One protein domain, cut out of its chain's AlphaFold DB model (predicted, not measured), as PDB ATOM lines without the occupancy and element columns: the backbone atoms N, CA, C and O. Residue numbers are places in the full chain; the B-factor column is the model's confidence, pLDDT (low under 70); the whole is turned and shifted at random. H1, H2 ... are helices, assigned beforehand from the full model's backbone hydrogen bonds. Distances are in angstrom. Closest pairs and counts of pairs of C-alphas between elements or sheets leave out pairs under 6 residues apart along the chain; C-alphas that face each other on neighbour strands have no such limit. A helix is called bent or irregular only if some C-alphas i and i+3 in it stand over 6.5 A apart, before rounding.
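What this domain is: This is residues 60 to 131 of the 150 residues of the protein "Tyrosinase tyrosinase: common central domain protein" of Rhizoctonia solani 123E (UniProt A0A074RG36). Two long helices, H2 and H3, lie side by side in one open hairpin, and the rest of the printed part folds along H2. The first stretch, residues 60 to 69, leads to the tiny helix H1, set beside the H3 end of H2, and the long loop of residues 74 to 89 runs back along the side of H2 away from H3. The printed part has 72 residues with three named helices, in the order H1, H2, H3, and no named strand; the class is all helix. The whole is compact, with a radius of gyration of the C-alphas of 12.9 A, and flat, spanning 41 by 31 by 16 A.

Where its parts are: The printed part begins at Arg 60, whose C-alpha is at (178.635, 124.046, 140.147). H1 is residues 70 to 73, 4.9 A from first to last C-alpha. H2 is residues 90 to 105, 20.6 A long, from C-alpha 90 at (180.831, 124.886, 143.258) to C-alpha 105. It is irregular, with C-alphas 100 and 103 standing 7.9 A apart, and it has a kink of 34 degrees near residue 99. H3, the longest helix, is residues 111 to 130, 27.4 A long, and ends with C-alpha 130 at (178.662, 133.743, 149.600).

How they stand to each other: H1 touches H2 at residues 100 to 103 alone; the closest C-alphas of the two are those of Thr 70 and Asp 100, 5.5 A apart. H1 and H3 are apart. H2 and H3 form a helical hairpin: they run opposite ways at a shallow tilt of 7 degrees, with centres 12.2 A apart. They touch, with 5 pairs of C-alphas within 8 A; the closest C-alphas are those of Ile 105 and Phe 111, 4.8 A apart. In H3 every O i to N i+4 pair is within hydrogen-bond range, and in H2 9 of 12 are. H1 is too short for such a pair, and its one O i to N i+3 pair is not within range.

The domain as a whole: The two C-alphas farthest apart are those of Glu 76 and Gly 131, at 41.0 A, while those of Arg 60 and Gly 131 are 17.0 A apart. The printed part has no cut. The link from H1 to H2, 16 residues, is long; the link from H2 to H3, 5 residues, is tight. The mean pLDDT of the printed part is 87.1, and residues 71 and 79 are under 70. The mean pLDDT is 72 in H1 and 94 in H3.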
ATOM      1  N   ARG A  60     177.402 123.914 140.929       93.62
ATOM      2  CA  ARG A  60     178.635 124.046 140.147       93.62
ATOM      3  C   ARG A  60     178.578 125.225 139.180       93.62
ATOM      4  O   ARG A  60     177.550 125.514 138.567       93.62
ATOM      5  N   SER A  61     179.712 125.890 139.027       90.81
ATOM      6  CA  SER A  61     179.866 126.980 138.068       90.81
ATOM      7  C   SER A  61     179.985 126.463 136.636       90.81
ATOM      8  O   SER A  61     179.623 127.176 135.701       90.81
ATOM      9  N   GLY A  62     180.568 125.268 136.463       86.12
ATOM     10  CA  GLY A  62     180.978 124.734 135.162       86.12
ATOM     11  C   GLY A  62     182.084 125.541 134.467       86.12
ATOM     12  O   GLY A  62     182.436 125.240 133.332       86.12
ATOM     13  N   LYS A  63     182.634 126.575 135.121       83.81
ATOM     14  CA  LYS A  63     183.636 127.488 134.540       83.81
ATOM     15  C   LYS A  63     185.069 127.007 134.748       83.81
ATOM     16  O   LYS A  63     185.963 127.431 134.019       83.81
ATOM     17  N   LEU A  64     185.297 126.148 135.739       83.81
ATOM     18  CA  LEU A  64     186.595 125.526 135.976       83.81
ATOM     19  C   LEU A  64     186.749 124.337 135.022       83.81
ATOM     20  O   LEU A  64     186.305 123.233 135.317       83.81
ATOM     21  N   SER A  65     187.348 124.597 133.858       76.69
ATOM     22  CA  SER A  65     187.697 123.582 132.859       76.69
ATOM     23  C   SER A  65     189.220 123.507 132.740       76.69
ATOM     24  O   SER A  65     189.812 124.336 132.042       76.69
ATOM     25  N   PRO A  66     189.878 122.563 133.436       76.56
ATOM     26  CA  PRO A  66     191.305 122.330 133.274       76.56
ATOM     27  C   PRO A  66     191.660 122.025 131.807       76.56
ATOM     28  O   PRO A  66     190.865 121.413 131.094       76.56
ATOM     29  N   PRO A  67     192.835 122.463 131.323       70.00
ATOM     30  CA  PRO A  67     193.268 122.214 129.947       70.00
ATOM     31  C   PRO A  67     193.770 120.781 129.707       70.00
ATOM     32  O   PRO A  67     194.037 120.423 128.563       70.00
ATOM     33  N   LEU A  68     193.950 119.995 130.767       72.81
ATOM     34  CA  LEU A  68     194.400 118.606 130.713       72.81
ATOM     35  C   LEU A  68     193.257 117.693 131.137       72.81
ATOM     36  O   LEU A  68     192.388 118.128 131.880       72.81
ATOM     37  N   ASN A  69     193.277 116.444 130.675       70.94
ATOM     38  CA  ASN A  69     192.400 115.395 131.179       70.94
ATOM     39  C   ASN A  69     193.288 114.271 131.709       70.94
ATOM     40  O   ASN A  69     193.709 113.384 130.965       70.94
ATOM     41  N   THR A  70     193.602 114.315 133.002       70.81
ATOM     42  CA  THR A  70     194.568 113.376 133.594       70.81
ATOM     43  C   THR A  70     194.072 111.944 133.657       70.81
ATOM     44  O   THR A  70     194.891 111.029 133.673       70.81
ATOM     45  N   VAL A  71     192.758 111.731 133.599       67.75
ATOM     46  CA  VAL A  71     192.173 110.389 133.489       67.75
ATOM     47  C   VAL A  71     192.529 109.750 132.142       67.75
ATOM     48  O   VAL A  71     192.701 108.538 132.069       67.75
ATOM     49  N   VAL A  72     192.681 110.547 131.078       72.25
ATOM     50  CA  VAL A  72     193.100 110.065 129.752       72.25
ATOM     51  C   VAL A  72     194.624 110.049 129.629       72.25
ATOM     52  O   VAL A  72     195.197 109.028 129.252       72.25
ATOM     53  N   ASP A  73     195.283 111.152 129.986       76.00
ATOM     54  CA  ASP A  73     196.716 111.353 129.733       76.00
ATOM     55  C   ASP A  73     197.624 110.646 130.758       76.00
ATOM     56  O   ASP A  73     198.774 110.329 130.458       76.00
ATOM     57  N   TYR A  74     197.113 110.375 131.966       73.88
ATOM     58  CA  TYR A  74     197.849 109.769 133.084       73.88
ATOM     59  C   TYR A  74     197.060 108.632 133.758       73.88
ATOM     60  O   TYR A  74     197.130 108.445 134.978       73.88
ATOM     61  N   SER A  75     196.325 107.853 132.960       73.56
ATOM     62  CA  SER A  75     195.475 106.742 133.427       73.56
ATOM     63  C   SER A  75     196.198 105.707 134.302       73.56
ATOM     64  O   SER A  75     195.569 105.096 135.155       73.56
ATOM     65  N   GLU A  76     197.515 105.535 134.153       71.94
ATOM     66  CA  GLU A  76     198.310 104.595 134.962       71.94
ATOM     67  C   GLU A  76     198.495 105.034 136.429       71.94
ATOM     68  O   GLU A  76     198.827 104.209 137.278       71.94
ATOM     69  N   ILE A  77     198.315 106.327 136.733       71.38
ATOM     70  CA  ILE A  77     198.560 106.917 138.065       71.38
ATOM     71  C   ILE A  77     197.274 107.506 138.669       71.38
ATOM     72  O   ILE A  77     197.129 107.535 139.890       71.38
ATOM     73  N   TYR A  78     196.341 107.973 137.833       70.06
ATOM     74  CA  TYR A  78     195.149 108.719 138.256       70.06
ATOM     75  C   TYR A  78     193.831 108.071 137.796       70.06
ATOM     76  O   TYR A  78     192.898 108.761 137.389       70.06
ATOM     77  N   ASP A  79     193.713 106.747 137.908       68.88
ATOM     78  CA  ASP A  79     192.479 105.996 137.613       68.88
ATOM     79  C   ASP A  79     191.375 106.148 138.685       68.88
ATOM     80  O   ASP A  79     190.246 105.700 138.489       68.88
ATOM     81  N   GLN A  80     191.673 106.815 139.809       74.00
ATOM     82  CA  GLN A  80     190.771 106.959 140.967       74.00
ATOM     83  C   GLN A  80     190.137 108.353 141.102       74.00
ATOM     84  O   GLN A  80     189.558 108.670 142.145       74.00
ATOM     85  N   ILE A  81     190.241 109.212 140.083       78.62
ATOM     86  CA  ILE A  81     189.556 110.511 140.093       78.62
ATOM     87  C   ILE A  81     188.068 110.270 139.812       78.62
ATOM     88  O   ILE A  81     187.696 109.757 138.758       78.62
ATOM     89  N   ALA A  82     187.205 110.636 140.763       80.69
ATOM     90  CA  ALA A  82     185.762 110.553 140.566       80.69
ATOM     91  C   ALA A  82     185.342 111.400 139.347       80.69
ATOM     92  O   ALA A  82     185.865 112.503 139.171       80.69
ATOM     93  N   PRO A  83     184.393 110.937 138.514       80.75
ATOM     94  CA  PRO A  83     183.903 111.743 137.407       80.75
ATOM     95  C   PRO A  83     183.209 113.004 137.932       80.75
ATOM     96  O   PRO A  83     182.605 112.997 139.009       80.75
ATOM     97  N   VAL A  84     183.272 114.079 137.147       85.19
ATOM     98  CA  VAL A  84     182.500 115.299 137.410       85.19
ATOM     99  C   VAL A  84     181.014 114.971 137.290       85.19
ATOM    100  O   VAL A  84     180.577 114.405 136.287       85.19
ATOM    101  N   ILE A  85     180.234 115.323 138.313       88.50
ATOM    102  CA  ILE A  85     178.787 115.090 138.345       88.50
ATOM    103  C   ILE A  85     178.060 116.422 138.151       88.50
ATOM    104  O   ILE A  85     178.378 117.405 138.809       88.50
ATOM    105  N   GLU A  86     177.047 116.474 137.281       88.19
ATOM    106  CA  GLU A  86     176.342 117.733 136.980       88.19
ATOM    107  C   GLU A  86     175.566 118.327 138.167       88.19
ATOM    108  O   GLU A  86     175.282 119.522 138.194       88.19
ATOM    109  N   ASN A  87     175.224 117.516 139.168       91.62
ATOM    110  CA  ASN A  87     174.568 117.977 140.392       91.62
ATOM    111  C   ASN A  87     175.555 118.276 141.536       91.62
ATOM    112  O   ASN A  87     175.128 118.366 142.688       91.62
ATOM    113  N   SER A  88     176.852 118.406 141.235       93.50
ATOM    114  CA  SER A  88     177.869 118.763 142.218       93.50
ATOM    115  C   SER A  88     177.803 120.239 142.612       93.50
ATOM    116  O   SER A  88     177.108 121.070 142.009       93.50
ATOM    117  N   THR A  89     178.552 120.573 143.653       95.56
ATOM    118  CA  THR A  89     178.629 121.924 144.198       95.56
ATOM    119  C   THR A  89     179.736 122.729 143.524       95.56
ATOM    120  O   THR A  89     180.636 122.185 142.879       95.56
ATOM    121  N   TYR A  90     179.720 124.049 143.700       95.50
ATOM    122  CA  TYR A  90     180.831 124.886 143.258       95.50
ATOM    123  C   TYR A  90     182.107 124.617 144.067       95.50
ATOM    124  O   TYR A  90     183.209 124.762 143.547       95.50
ATOM    125  N   TYR A  91     181.978 124.168 145.319       94.88
ATOM    126  CA  TYR A  91     183.120 123.670 146.080       94.88
ATOM    127  C   TYR A  91     183.767 122.458 145.389       94.88
ATOM    128  O   TYR A  91     184.992 122.414 145.262       94.88
ATOM    129  N   ASP A  92     182.956 121.530 144.872       94.06
ATOM    130  CA  ASP A  92     183.453 120.352 144.157       94.06
ATOM    131  C   ASP A  92     184.210 120.730 142.878       94.06
ATOM    132  O   ASP A  92     185.227 120.108 142.587       94.06
ATOM    133  N   ASP A  93     183.813 121.787 142.153       93.19
ATOM    134  CA  ASP A  93     184.565 122.253 140.971       93.19
ATOM    135  C   ASP A  93     186.035 122.579 141.310       93.19
ATOM    136  O   ASP A  93     186.940 122.257 140.538       93.19
ATOM    137  N   PHE A  94     186.296 123.199 142.469       93.94
ATOM    138  CA  PHE A  94     187.662 123.483 142.927       93.94
ATOM    139  C   PHE A  94     188.425 122.195 143.259       93.94
ATOM    140  O   PHE A  94     189.600 122.067 142.906       93.94
ATOM    141  N   VAL A  95     187.757 121.229 143.898       92.62
ATOM    142  CA  VAL A  95     188.336 119.916 144.212       92.62
ATOM    143  C   VAL A  95     188.697 119.172 142.928       92.62
ATOM    144  O   VAL A  95     189.835 118.720 142.799       92.62
ATOM    145  N   TYR A  96     187.788 119.114 141.952       90.31
ATOM    146  CA  TYR A  96     188.030 118.476 140.659       90.31
ATOM    147  C   TYR A  96     189.198 119.122 139.919       90.31
ATOM    148  O   TYR A  96     190.094 118.409 139.477       90.31
ATOM    149  N   ALA A  97     189.254 120.455 139.851       90.50
ATOM    150  CA  ALA A  97     190.364 121.150 139.203       90.50
ATOM    151  C   ALA A  97     191.721 120.850 139.868       90.50
ATOM    152  O   ALA A  97     192.730 120.716 139.180       90.50
ATOM    153  N   HIS A  98     191.765 120.725 141.199       91.94
ATOM    154  CA  HIS A  98     192.981 120.341 141.915       91.94
ATOM    155  C   HIS A  98     193.360 118.870 141.679       91.94
ATOM    156  O   HIS A  98     194.537 118.555 141.506       91.94
ATOM    157  N   MET A  99     192.382 117.957 141.693       88.38
ATOM    158  CA  MET A  99     192.605 116.530 141.437       88.38
ATOM    159  C   MET A  99     193.116 116.294 140.015       88.38
ATOM    160  O   MET A  99     194.126 115.619 139.843       88.38
ATOM    161  N   ASP A 100     192.474 116.912 139.027       86.81
ATOM    162  CA  ASP A 100     192.779 116.735 137.608       86.81
ATOM    163  C   ASP A 100     194.057 117.460 137.165       86.81
ATOM    164  O   ASP A 100     194.602 117.178 136.115       86.81
ATOM    165  N   LEU A 101     194.592 118.394 137.953       88.25
ATOM    166  CA  LEU A 101     195.874 119.041 137.646       88.25
ATOM    167  C   LEU A 101     197.029 118.534 138.510       88.25
ATOM    168  O   LEU A 101     198.167 118.965 138.310       88.25
ATOM    169  N   ASN A 102     196.771 117.595 139.426       88.31
ATOM    170  CA  ASN A 102     197.750 117.061 140.373       88.31
ATOM    171  C   ASN A 102     199.146 116.775 139.766       88.31
ATOM    172  O   ASN A 102     200.116 117.330 140.299       88.31
ATOM    173  N   PRO A 103     199.286 116.032 138.642       86.62
ATOM    174  CA  PRO A 103     200.600 115.681 138.094       86.62
ATOM    175  C   PRO A 103     201.437 116.872 137.627       86.62
ATOM    176  O   PRO A 103     202.656 116.754 137.542       86.62
ATOM    177  N   ILE A 104     200.813 118.013 137.322       88.31
ATOM    178  CA  ILE A 104     201.535 119.199 136.854       88.31
ATOM    179  C   ILE A 104     201.661 120.281 137.925       88.31
ATOM    180  O   ILE A 104     202.478 121.187 137.761       88.31
ATOM    181  N   ILE A 105     200.888 120.210 139.013       91.81
ATOM    182  CA  ILE A 105     200.899 121.214 140.090       91.81
ATOM    183  C   ILE A 105     201.680 120.764 141.324       91.81
ATOM    184  O   ILE A 105     202.004 121.618 142.139       91.81
ATOM    185  N   HIS A 106     202.019 119.481 141.483       93.69
ATOM    186  CA  HIS A 106     202.848 118.991 142.593       93.69
ATOM    187  C   HIS A 106     204.238 118.583 142.122       93.69
ATOM    188  O   HIS A 106     204.390 117.952 141.085       93.69
ATOM    189  N   PHE A 107     205.265 118.933 142.905       94.00
ATOM    190  CA  PHE A 107     206.675 118.643 142.591       94.00
ATOM    191  C   PHE A 107     207.167 119.243 141.261       94.00
ATOM    192  O   PHE A 107     208.153 118.789 140.687       94.00
ATOM    193  N   THR A 108     206.514 120.310 140.798       93.12
ATOM    194  CA  THR A 108     206.890 121.064 139.599       93.12
ATOM    195  C   THR A 108     207.172 122.531 139.938       93.12
ATOM    196  O   THR A 108     206.864 123.015 141.031       93.12
ATOM    197  N   GLY A 109     207.693 123.287 138.966       95.75
ATOM    198  CA  GLY A 109     207.818 124.746 139.076       95.75
ATOM    199  C   GLY A 109     206.475 125.485 139.185       95.75
ATOM    200  O   GLY A 109     206.450 126.646 139.593       95.75
ATOM    201  N   LEU A 110     205.355 124.823 138.868       93.88
ATOM    202  CA  LEU A 110     204.015 125.402 138.961       93.88
ATOM    203  C   LEU A 110     203.433 125.350 140.372       93.88
ATOM    204  O   LEU A 110     202.480 126.077 140.638       93.88
ATOM    205  N   PHE A 111     204.011 124.568 141.289       96.19
ATOM    206  CA  PHE A 111     203.447 124.351 142.622       96.19
ATOM    207  C   PHE A 111     203.089 125.654 143.342       96.19
ATOM    208  O   PHE A 111     201.923 125.898 143.651       96.19
ATOM    209  N   PHE A 112     204.057 126.541 143.562       96.38
ATOM    210  CA  PHE A 112     203.803 127.794 144.271       96.38
ATOM    211  C   PHE A 112     202.886 128.779 143.527       96.38
ATOM    212  O   PHE A 112     201.954 129.287 144.160       96.38
ATOM    213  N   PRO A 113     203.108 129.100 142.235       96.38
ATOM    214  CA  PRO A 113     202.238 130.043 141.536       96.38
ATOM    215  C   PRO A 113     200.810 129.511 141.363       96.38
ATOM    216  O   PRO A 113     199.866 130.272 141.580       96.38
ATOM    217  N   TRP A 114     200.634 128.220 141.065       94.69
ATOM    218  CA  TRP A 114     199.310 127.618 140.909       94.69
ATOM    219  C   TRP A 114     198.535 127.640 142.227       94.69
ATOM    220  O   TRP A 114     197.423 128.154 142.262       94.69
ATOM    221  N   HIS A 115     199.136 127.202 143.341       96.12
ATOM    222  CA  HIS A 115     198.446 127.200 144.638       96.12
ATOM    223  C   HIS A 115     198.142 128.620 145.138       96.12
ATOM    224  O   HIS A 115     197.118 128.846 145.786       96.12
ATOM    225  N   ARG A 116     198.996 129.606 144.820       94.38
ATOM    226  CA  ARG A 116     198.712 131.016 145.122       94.38
ATOM    227  C   ARG A 116     197.459 131.493 144.392       94.38
ATOM    228  O   ARG A 116     196.602 132.102 145.029       94.38
ATOM    229  N   LEU A 117     197.366 131.218 143.091       93.62
ATOM    230  CA  LEU A 117     196.203 131.576 142.283       93.62
ATOM    231  C   LEU A 117     194.958 130.807 142.738       93.62
ATOM    232  O   LEU A 117     193.925 131.417 142.968       93.62
ATOM    233  N   TYR A 118     195.079 129.502 142.975       94.56
ATOM    234  CA  TYR A 118     193.996 128.646 143.455       94.56
ATOM    235  C   TYR A 118     193.348 129.196 144.731       94.56
ATOM    236  O   TYR A 118     192.137 129.388 144.791       94.56
ATOM    237  N   VAL A 119     194.154 129.541 145.742       92.94
ATOM    238  CA  VAL A 119     193.632 130.115 146.991       92.94
ATOM    239  C   VAL A 119     193.066 131.524 146.774       92.94
ATOM    240  O   VAL A 119     192.126 131.914 147.470       92.94
ATOM    241  N   HIS A 120     193.623 132.309 145.848       91.94
ATOM    242  CA  HIS A 120     193.079 133.622 145.496       91.94
ATOM    243  C   HIS A 120     191.686 133.499 144.862       91.94
ATOM    244  O   HIS A 120     190.748 134.122 145.354       91.94
ATOM    245  N   GLU A 121     191.522 132.631 143.865       92.75
ATOM    246  CA  GLU A 121     190.236 132.419 143.194       92.75
ATOM    247  C   GLU A 121     189.200 131.766 144.106       92.75
ATOM    248  O   GLU A 121     188.044 132.179 144.120       92.75
ATOM    249  N   TRP A 122     189.609 130.827 144.960       92.94
ATOM    250  CA  TRP A 122     188.725 130.273 145.985       92.94
ATOM    251  C   TRP A 122     188.221 131.358 146.948       92.94
ATOM    252  O   TRP A 122     187.040 131.417 147.283       92.94
ATOM    253  N   THR A 123     189.103 132.281 147.344       91.81
ATOM    254  CA  THR A 123     188.722 133.437 148.167       91.81
ATOM    255  C   THR A 123     187.744 134.355 147.426       91.81
ATOM    256  O   THR A 123     186.781 134.838 148.023       91.81
ATOM    257  N   ASN A 124     187.962 134.582 146.129       91.94
ATOM    258  CA  ASN A 124     187.055 135.369 145.297       91.94
ATOM    259  C   ASN A 124     185.684 134.693 145.161       91.94
ATOM    260  O   ASN A 124     184.677 135.381 145.288       91.94
ATOM    261  N   ALA A 125     185.627 133.366 145.025       94.06
ATOM    262  CA  ALA A 125     184.373 132.613 144.997       94.06
ATOM    263  C   ALA A 125     183.592 132.731 146.317       94.06
ATOM    264  O   ALA A 125     182.385 132.972 146.308       94.06
ATOM    265  N   LEU A 126     184.268 132.659 147.472       93.94
ATOM    266  CA  LEU A 126     183.619 132.908 148.767       93.94
ATOM    267  C   LEU A 126     183.032 134.324 148.872       93.94
ATOM    268  O   LEU A 126     182.004 134.527 149.523       93.94
ATOM    269  N   ARG A 127     183.678 135.314 148.252       91.69
ATOM    270  CA  ARG A 127     183.202 136.704 148.221       91.69
ATOM    271  C   ARG A 127     182.012 136.867 147.286       91.69
ATOM    272  O   ARG A 127     180.993 137.398 147.718       91.69
ATOM    273  N   SER A 128     182.135 136.415 146.038       93.44
ATOM    274  CA  SER A 128     181.121 136.629 145.001       93.44
ATOM    275  C   SER A 128     179.857 135.816 145.257       93.44
ATOM    276  O   SER A 128     178.759 136.350 145.141       93.44
ATOM    277  N   GLU A 129     179.999 134.553 145.661       94.56
ATOM    278  CA  GLU A 129     178.864 133.632 145.776       94.56
ATOM    279  C   GLU A 129     178.253 133.595 147.177       94.56
ATOM    280  O   GLU A 129     177.085 133.231 147.349       94.56
ATOM    281  N   CYS A 130     179.041 133.930 148.199       93.94
ATOM    282  CA  CYS A 130     178.662 133.743 149.600       93.94
ATOM    283  C   CYS A 130     178.833 134.993 150.467       93.94
ATOM    284  O   CYS A 130     178.577 134.936 151.667       93.94
ATOM    285  N   GLY A 131     179.225 136.131 149.882       88.38
ATOM    286  CA  GLY A 131     179.287 137.412 150.585       88.38
ATOM    287  C   GLY A 131     180.315 137.452 151.716       88.38
ATOM    288  O   GLY A 131     180.144 138.209 152.670       88.38
TER     289      GLY A 131